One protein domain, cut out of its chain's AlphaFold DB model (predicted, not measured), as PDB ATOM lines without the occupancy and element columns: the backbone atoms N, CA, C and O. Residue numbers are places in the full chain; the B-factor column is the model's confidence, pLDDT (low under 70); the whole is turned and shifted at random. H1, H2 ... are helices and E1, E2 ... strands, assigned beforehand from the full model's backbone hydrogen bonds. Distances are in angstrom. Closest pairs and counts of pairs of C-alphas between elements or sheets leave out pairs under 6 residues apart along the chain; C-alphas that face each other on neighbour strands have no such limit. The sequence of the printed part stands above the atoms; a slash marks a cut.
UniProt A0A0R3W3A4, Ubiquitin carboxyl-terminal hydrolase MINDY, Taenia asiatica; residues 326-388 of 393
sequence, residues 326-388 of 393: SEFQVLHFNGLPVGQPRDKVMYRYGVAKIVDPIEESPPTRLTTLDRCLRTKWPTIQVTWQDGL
ATOM      1  N   SER A 326     -37.925  58.116  19.618       68.62
ATOM      2  CA  SER A 326     -37.248  57.374  18.566       68.62
ATOM      3  C   SER A 326     -36.872  55.987  19.054       68.62
ATOM      4  O   SER A 326     -36.566  55.145  18.227       68.62
ATOM      5  N   GLU A 327     -36.879  55.759  20.371       85.31
ATOM      6  CA  GLU A 327     -36.497  54.514  21.019       85.31
ATOM      7  C   GLU A 327     -37.321  54.235  22.290       85.31
ATOM      8  O   GLU A 327     -37.279  55.010  23.242       85.31
ATOM      9  N   PHE A 328     -38.042  53.114  22.346       87.75
ATOM     10  CA  PHE A 328     -38.877  52.732  23.489       87.75
ATOM     11  C   PHE A 328     -38.739  51.254  23.853       87.75
ATOM     12  O   PHE A 328     -38.463  50.396  23.016       87.75
ATOM     13  N   GLN A 329     -38.969  50.933  25.127       90.12
ATOM     14  CA  GLN A 329     -38.961  49.549  25.598       90.12
ATOM     15  C   GLN A 329     -40.231  48.818  25.174       90.12
ATOM     16  O   GLN A 329     -41.330  49.370  25.253       90.12
ATOM     17  N   VAL A 330     -40.081  47.555  24.793       93.62
ATOM     18  CA  VAL A 330     -41.190  46.647  24.503       93.62
ATOM     19  C   VAL A 330     -41.057  45.348  25.290       93.62
ATOM     20  O   VAL A 330     -39.962  44.849  25.549       93.62
ATOM     21  N   LEU A 331     -42.207  44.807  25.653       94.00
ATOM     22  CA  LEU A 331     -42.415  43.522  26.291       94.00
ATOM     23  C   LEU A 331     -43.282  42.683  25.356       94.00
ATOM     24  O   LEU A 331     -44.321  43.151  24.897       94.00
ATOM     25  N   HIS A 332     -42.898  41.441  25.106       95.81
ATOM     26  CA  HIS A 332     -43.712  40.476  24.387       95.81
ATOM     27  C   HIS A 332     -44.006  39.264  25.261       95.81
ATOM     28  O   HIS A 332     -43.139  38.743  25.964       95.81
ATOM     29  N   PHE A 333     -45.257  38.830  25.220       94.69
ATOM     30  CA  PHE A 333     -45.750  37.634  25.870       94.69
ATOM     31  C   PHE A 333     -46.224  36.641  24.816       94.69
ATOM     32  O   PHE A 333     -47.133  36.935  24.036       94.69
ATOM     33  N   ASN A 334     -45.671  35.432  24.878       92.12
ATOM     34  CA  ASN A 334     -46.236  34.257  24.238       92.12
ATOM     35  C   ASN A 334     -46.676  33.280  25.336       92.12
ATOM     36  O   ASN A 334     -45.839  32.845  26.123       92.12
ATOM     37  N   GLY A 335     -47.966  32.939  25.379       87.94
ATOM     38  CA  GLY A 335     -48.503  31.967  26.337       87.94
ATOM     39  C   GLY A 335     -48.056  30.525  26.076       87.94
ATOM     40  O   GLY A 335     -48.289  29.660  26.915       87.94
ATOM     41  N   LEU A 336     -47.412  30.256  24.937       88.19
ATOM     42  CA  LEU A 336     -46.817  28.967  24.602       88.19
ATOM     43  C   LEU A 336     -45.309  28.957  24.924       88.19
ATOM     44  O   LEU A 336     -44.628  29.966  24.734       88.19
ATOM     45  N   PRO A 337     -44.740  27.806  25.331       78.81
ATOM     46  CA  PRO A 337     -43.297  27.660  25.548       78.81
ATOM     47  C   PRO A 337     -42.479  27.627  24.241       78.81
ATOM     48  O   PRO A 337     -41.250  27.568  24.278       78.81
ATOM     49  N   VAL A 338     -43.142  27.643  23.081       71.12
ATOM     50  CA  VAL A 338     -42.516  27.540  21.757       71.12
ATOM     51  C   VAL A 338     -41.581  28.727  21.511       71.12
ATOM     52  O   VAL A 338     -41.969  29.883  21.661       71.12
ATOM     53  N   GLY A 339     -40.331  28.442  21.134       65.25
ATOM     54  CA  GLY A 339     -39.318  29.477  20.881       65.25
ATOM     55  C   GLY A 339     -38.798  30.177  22.146       65.25
ATOM     56  O   GLY A 339     -38.060  31.162  22.051       65.25
ATOM     57  N   GLN A 340     -39.154  29.685  23.337       68.06
ATOM     58  CA  GLN A 340     -38.683  30.222  24.613       68.06
ATOM     59  C   GLN A 340     -37.443  29.476  25.131       68.06
ATOM     60  O   GLN A 340     -37.256  28.289  24.846       68.06
ATOM     61  N   PRO A 341     -36.566  30.119  25.923       64.81
ATOM     62  CA  PRO A 341     -35.416  29.448  26.503       64.81
ATOM     63  C   PRO A 341     -35.910  28.387  27.488       64.81
ATOM     64  O   PRO A 341     -36.661  28.695  28.414       64.81
ATOM     65  N   ARG A 342     -35.417  27.152  27.340       66.56
ATOM     66  CA  ARG A 342     -35.719  26.021  28.240       66.56
ATOM     67  C   ARG A 342     -37.194  25.579  28.233       66.56
ATOM     68  O   ARG A 342     -37.620  25.013  29.236       66.56
ATOM     69  N   ASP A 343     -37.935  25.852  27.154       74.06
ATOM     70  CA  ASP A 343     -39.346  25.471  26.972       74.06
ATOM     71  C   ASP A 343     -40.274  26.004  28.082       74.06
ATOM     72  O   ASP A 343     -41.154  25.304  28.585       74.06
ATOM     73  N   LYS A 344     -40.057  27.258  28.503       84.06
ATOM     74  CA  LYS A 344     -40.798  27.913  29.595       84.06
ATOM     75  C   LYS A 344     -41.453  29.195  29.118       84.06
ATOM     76  O   LYS A 344     -40.821  29.983  28.427       84.06
ATOM     77  N   VAL A 345     -42.683  29.452  29.546       86.25
ATOM     78  CA  VAL A 345     -43.360  30.725  29.269       86.25
ATOM     79  C   VAL A 345     -42.718  31.831  30.102       86.25
ATOM     80  O   VAL A 345     -42.779  31.810  31.331       86.25
ATOM     81  N   MET A 346     -42.081  32.777  29.420       85.56
ATOM     82  CA  MET A 346     -41.433  33.954  29.997       85.56
ATOM     83  C   MET A 346     -41.651  35.143  29.064       85.56
ATOM     84  O   MET A 346     -41.868  34.966  27.859       85.56
ATOM     85  N   TYR A 347     -41.571  36.356  29.604       89.62
ATOM     86  CA  TYR A 347     -41.602  37.541  28.762       89.62
ATOM     87  C   TYR A 347     -40.314  37.701  27.952       89.62
ATOM     88  O   TYR A 347     -39.214  37.357  28.388       89.62
ATOM     89  N   ARG A 348     -40.457  38.276  26.759       90.12
ATOM     90  CA  ARG A 348     -39.350  38.756  25.933       90.12
ATOM     91  C   ARG A 348     -39.285  40.267  26.023       90.12
ATOM     92  O   ARG A 348     -40.280  40.943  25.792       90.12
ATOM     93  N   TYR A 349     -38.111  40.791  26.328       91.56
ATOM     94  CA  TYR A 349     -37.883  42.225  26.409       91.56
ATOM     95  C   TYR A 349     -37.088  42.674  25.192       91.56
ATOM     96  O   TYR A 349     -36.166  41.986  24.746       91.56
ATOM     97  N   GLY A 350     -37.438  43.833  24.658       92.81
ATOM     98  CA  GLY A 350     -36.757  44.429  23.523       92.81
ATOM     99  C   GLY A 350     -36.757  45.945  23.601       92.81
ATOM    100  O   GLY A 350     -37.438  46.555  24.427       92.81
ATOM    101  N   VAL A 351     -35.977  46.546  22.717       92.56
ATOM    102  CA  VAL A 351     -35.941  47.987  22.495       92.56
ATOM    103  C   VAL A 351     -36.326  48.233  21.043       92.56
ATOM    104  O   VAL A 351     -35.697  47.705  20.127       92.56
ATOM    105  N   ALA A 352     -37.406  48.978  20.844       90.94
ATOM    106  CA  ALA A 352     -37.924  49.347  19.541       90.94
ATOM    107  C   ALA A 352     -37.446  50.747  19.164       90.94
ATOM    108  O   ALA A 352     -37.569  51.665  19.967       90.94
ATOM    109  N   LYS A 353     -36.957  50.912  17.935       87.75
ATOM    110  CA  LYS A 353     -36.518  52.182  17.368       87.75
ATOM    111  C   LYS A 353     -37.360  52.537  16.144       87.75
ATOM    112  O   LYS A 353     -37.538  51.696  15.263       87.75
ATOM    113  N   ILE A 354     -37.868  53.765  16.072       84.25
ATOM    114  CA  ILE A 354     -38.487  54.316  14.858       84.25
ATOM    115  C   ILE A 354     -37.389  55.028  14.081       84.25
ATOM    116  O   ILE A 354     -36.883  56.054  14.529       84.25
ATOM    117  N   VAL A 355     -36.985  54.457  12.946       79.56
ATOM    118  CA  VAL A 355     -35.883  55.016  12.154       79.56
ATOM    119  C   VAL A 355     -36.393  55.972  11.086       79.56
ATOM    120  O   VAL A 355     -37.500  55.799  10.565       79.56
ATOM    121  N   ASP A 356     -35.578  56.970  10.752       70.62
ATOM    122  CA  ASP A 356     -35.826  57.807   9.584       70.62
ATOM    123  C   ASP A 356     -35.663  56.936   8.320       70.62
ATOM    124  O   ASP A 356     -34.607  56.319   8.130       70.62
ATOM    125  N   PRO A 357     -36.689  56.842   7.454       66.56
ATOM    126  CA  PRO A 357     -36.623  56.034   6.238       66.56
ATOM    127  C   PRO A 357     -35.537  56.475   5.241       66.56
ATOM    128  O   PRO A 357     -35.232  55.718   4.321       66.56
ATOM    129  N   ILE A 358     -34.971  57.677   5.391       66.38
ATOM    130  CA  ILE A 358     -33.888  58.201   4.549       66.38
ATOM    131  C   ILE A 358     -32.509  57.781   5.089       66.38
ATOM    132  O   ILE A 358     -31.565  57.633   4.310       66.38
ATOM    133  N   GLU A 359     -32.380  57.572   6.402       62.25
ATOM    134  CA  GLU A 359     -31.084  57.354   7.062       62.25
ATOM    135  C   GLU A 359     -30.656  55.883   7.118       62.25
ATOM    136  O   GLU A 359     -29.458  55.593   7.102       62.25
ATOM    137  N   GLU A 360     -31.599  54.936   7.145       63.53
ATOM    138  CA  GLU A 360     -31.293  53.510   7.292       63.53
ATOM    139  C   GLU A 360     -31.925  52.645   6.193       63.53
ATOM    140  O   GLU A 360     -33.088  52.788   5.815       63.53
ATOM    141  N   SER A 361     -31.144  51.686   5.686       63.88
ATOM    142  CA  SER A 361     -31.639  50.694   4.725       63.88
ATOM    143  C   SER A 361     -32.656  49.764   5.397       63.88
ATOM    144  O   SER A 361     -32.422  49.344   6.531       63.88
ATOM    145  N   PRO A 362     -33.759  49.380   4.724       63.97
ATOM    146  CA  PRO A 362     -34.714  48.447   5.304       63.97
ATOM    147  C   PRO A 362     -34.035  47.102   5.618       63.97
ATOM    148  O   PRO A 362     -33.167  46.659   4.857       63.97
ATOM    149  N   PRO A 363     -34.421  46.432   6.718       71.38
ATOM    150  CA  PRO A 363     -33.841  45.150   7.090       71.38
ATOM    151  C   PRO A 363     -34.070  44.105   5.993       71.38
ATOM    152  O   PRO A 363     -35.099  44.080   5.319       71.38
ATOM    153  N   THR A 364     -33.092  43.215   5.828       69.75
ATOM    154  CA  THR A 364     -33.061  42.207   4.753       69.75
ATOM    155  C   THR A 364     -34.125  41.123   4.916       69.75
ATOM    156  O   THR A 364     -34.496  40.475   3.938       69.75
ATOM    157  N   ARG A 365     -34.624  40.918   6.139       81.56
ATOM    158  CA  ARG A 365     -35.710  39.992   6.459       81.56
ATOM    159  C   ARG A 365     -36.576  40.600   7.555       81.56
ATOM    160  O   ARG A 365     -36.048  41.140   8.518       81.56
ATOM    161  N   LEU A 366     -37.891  40.490   7.392       88.12
ATOM    162  CA  LEU A 366     -38.879  40.870   8.398       88.12
ATOM    163  C   LEU A 366     -39.535  39.608   8.949       88.12
ATOM    164  O   LEU A 366     -39.954  38.743   8.172       88.12
ATOM    165  N   THR A 367     -39.635  39.512  10.269       91.88
ATOM    166  CA  THR A 367     -40.441  38.483  10.930       91.88
ATOM    167  C   THR A 367     -41.934  38.784  10.785       91.88
ATOM    168  O   THR A 367     -42.341  39.886  10.403       91.88
ATOM    169  N   THR A 368     -42.782  37.811  11.113       93.44
ATOM    170  CA  THR A 368     -44.241  37.996  11.172       93.44
ATOM    171  C   THR A 368     -44.606  39.091  12.179       93.44
ATOM    172  O   THR A 368     -45.428  39.953  11.869       93.44
ATOM    173  N   LEU A 369     -43.922  39.144  13.329       94.81
ATOM    174  CA  LEU A 369     -44.109  40.212  14.311       94.81
ATOM    175  C   LEU A 369     -43.727  41.578  13.730       94.81
ATOM    176  O   LEU A 369     -44.534  42.501  13.804       94.81
ATOM    177  N   ASP A 370     -42.566  41.707  13.079       93.50
ATOM    178  CA  ASP A 370     -42.144  42.983  12.477       93.50
ATOM    179  C   ASP A 370     -43.158  43.496  11.456       93.50
ATOM    180  O   ASP A 370     -43.462  44.687  11.406       93.50
ATOM    181  N   ARG A 371     -43.710  42.590  10.643       93.94
ATOM    182  CA  ARG A 371     -44.729  42.927   9.647       93.94
ATOM    183  C   ARG A 371     -46.010  43.449  10.295       93.94
ATOM    184  O   ARG A 371     -46.568  44.406   9.769       93.94
ATOM    185  N   CYS A 372     -46.438  42.876  11.423       94.88
ATOM    186  CA  CYS A 372     -47.554  43.404  12.215       94.88
ATOM    187  C   CYS A 372     -47.236  44.796  12.767       94.88
ATOM    188  O   CYS A 372     -48.012  45.727  12.585       94.88
ATOM    189  N   LEU A 373     -46.080  44.969  13.419       93.88
ATOM    190  CA  LEU A 373     -45.713  46.249  14.034       93.88
ATOM    191  C   LEU A 373     -45.620  47.371  12.996       93.88
ATOM    192  O   LEU A 373     -46.033  48.501  13.261       93.88
ATOM    193  N   ARG A 374     -45.147  47.048  11.788       91.06
ATOM    194  CA  ARG A 374     -45.024  47.993  10.672       91.06
ATOM    195  C   ARG A 374     -46.350  48.488  10.106       91.06
ATOM    196  O   ARG A 374     -46.341  49.493   9.400       91.06
ATOM    197  N   THR A 375     -47.487  47.874  10.434       89.88
ATOM    198  CA  THR A 375     -48.798  48.429  10.047       89.88
ATOM    199  C   THR A 375     -49.225  49.616  10.914       89.88
ATOM    200  O   THR A 375     -50.091  50.398  10.508       89.88
ATOM    201  N   LYS A 376     -48.600  49.782  12.089       88.31
ATOM    202  CA  LYS A 376     -48.729  50.962  12.955       88.31
ATOM    203  C   LYS A 376     -47.508  51.877  12.872       88.31
ATOM    204  O   LYS A 376     -47.667  53.091  12.796       88.31
ATOM    205  N   TRP A 377     -46.307  51.304  12.878       87.56
ATOM    206  CA  TRP A 377     -45.037  52.027  12.855       87.56
ATOM    207  C   TRP A 377     -44.189  51.594  11.650       87.56
ATOM    208  O   TRP A 377     -43.360  50.694  11.778       87.56
ATOM    209  N   PRO A 378     -44.361  52.207  10.465       82.94
ATOM    210  CA  PRO A 378     -43.804  51.697   9.204       82.94
ATOM    211  C   PRO A 378     -42.292  51.433   9.194       82.94
ATOM    212  O   PRO A 378     -41.817  50.522   8.509       82.94
ATOM    213  N   THR A 379     -41.538  52.213   9.969       82.62
ATOM    214  CA  THR A 379     -40.075  52.150  10.055       82.62
ATOM    215  C   THR A 379     -39.570  51.578  11.378       82.62
ATOM    216  O   THR A 379     -38.397  51.727  11.701       82.62
ATOM    217  N   ILE A 380     -40.415  50.895  12.153       88.19
ATOM    218  CA  ILE A 380     -39.972  50.267  13.398       88.19
ATOM    219  C   ILE A 380     -38.932  49.170  13.147       88.19
ATOM    220  O   ILE A 380     -39.031  48.364  12.210       88.19
ATOM    221  N   GLN A 381     -37.940  49.137  14.024       89.38
ATOM    222  CA  GLN A 381     -36.982  48.053  14.178       89.38
ATOM    223  C   GLN A 381     -36.929  47.672  15.653       89.38
ATOM    224  O   GLN A 381     -36.867  48.556  16.501       89.38
ATOM    225  N   VAL A 382     -36.955  46.381  15.978       92.00
ATOM    226  CA  VAL A 382     -36.908  45.924  17.372       92.00
ATOM    227  C   VAL A 382     -35.665  45.081  17.595       92.00
ATOM    228  O   VAL A 382     -35.442  44.096  16.899       92.00
ATOM    229  N   THR A 383     -34.871  45.457  18.592       92.75
ATOM    230  CA  THR A 383     -33.740  44.658  19.066       92.75
ATOM    231  C   THR A 383     -34.155  43.925  20.334       92.75
ATOM    232  O   THR A 383     -34.412  44.550  21.365       92.75
ATOM    233  N   TRP A 384     -34.238  42.599  20.265       92.62
ATOM    234  CA  TRP A 384     -34.617  41.753  21.396       92.62
ATOM    235  C   TRP A 384     -33.406  41.391  22.255       92.62
ATOM    236  O   TRP A 384     -32.308  41.157  21.741       92.62
ATOM    237  N   GLN A 385     -33.606  41.326  23.572       89.88
ATOM    238  CA  GLN A 385     -32.569  40.882  24.501       89.88
ATOM    239  C   GLN A 385     -32.099  39.463  24.154       89.88
ATOM    240  O   GLN A 385     -32.876  38.619  23.702       89.88
ATOM    241  N   ASP A 386     -30.798  39.225  24.324       85.00
ATOM    242  CA  ASP A 386     -30.108  37.973  23.983       85.00
ATOM    243  C   ASP A 386     -30.230  37.532  22.509       85.00
ATOM    244  O   ASP A 386     -29.878  36.402  22.171       85.00
ATOM    245  N   GLY A 387     -30.716  38.405  21.613       80.38
ATOM    246  CA  GLY A 387     -30.954  38.080  20.202       80.38
ATOM    247  C   GLY A 387     -32.098  37.085  19.983       80.38
ATOM    248  O   GLY A 387     -32.170  36.446  18.936       80.38
ATOM    249  N   LEU A 388     -32.972  36.914  20.979       81.62
ATOM    250  CA  LEU A 388     -34.053  35.935  20.951       81.62
ATOM    251  C   LEU A 388     -35.365  36.595  20.526       81.62
ATOM    252  O   LEU A 388     -36.150  37.055  21.355       81.62
TER     253      LEU A 388
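AT A GLANCE: This is residues 326 to 388 of the 393 residues of the protein "Ubiquitin carboxyl-terminal hydrolase MINDY" of Taenia asiatica (UniProt A0A0R3W3A4). Little of this domain is regular: a small, strongly twisted three-stranded sheet with short helix H1 near E3, and long loops at both ends, residues 334 to 347 and 355 to 367. The printed part has 63 residues, with 25 in named elements, E1, E2, H1, E3 along the chain; the sheet, E1 E2 E3, is antiparallel, the class mixed. The rod spans 40 by 20 by 19 A, only just loose, close to compact, with radius of gyration of the C-alphas 12.8 A.

IN THESE COORDINATES: Find C-alpha 327 at (-36.497, 54.514, 21.019); E1 runs 19.9 A to 333. E2, residues 348 to 354, covers 19.1 A. E3, 380 to 384, ends at (-34.617, 41.753, 21.396), after 12.9 A. H1 holds 368 to 373.

HOW THE PARTS SIT: Look at hairpin E1 and E2: N 330 and O 350 are 2.8 A apart. Between E2 and E3, N 351 and O 383 are 2.9 A apart. H1 only grazes the sheet, with residues 369 to 373; its closest C-alphas with E3 are Leu 373 and Ile 380, 7.0 A. In H1 every O i to N i+4 pair is within hydrogen-bond range.

THE WHOLE: The C-alphas farthest apart, Asp 343 and Ile 358, stand at 40.0 A. The printed part has no cut; links E1 to E2 and E2 to H1 are long. Confidence is under 70 at residues 326, 339 to 342, 357 to 362 and 364.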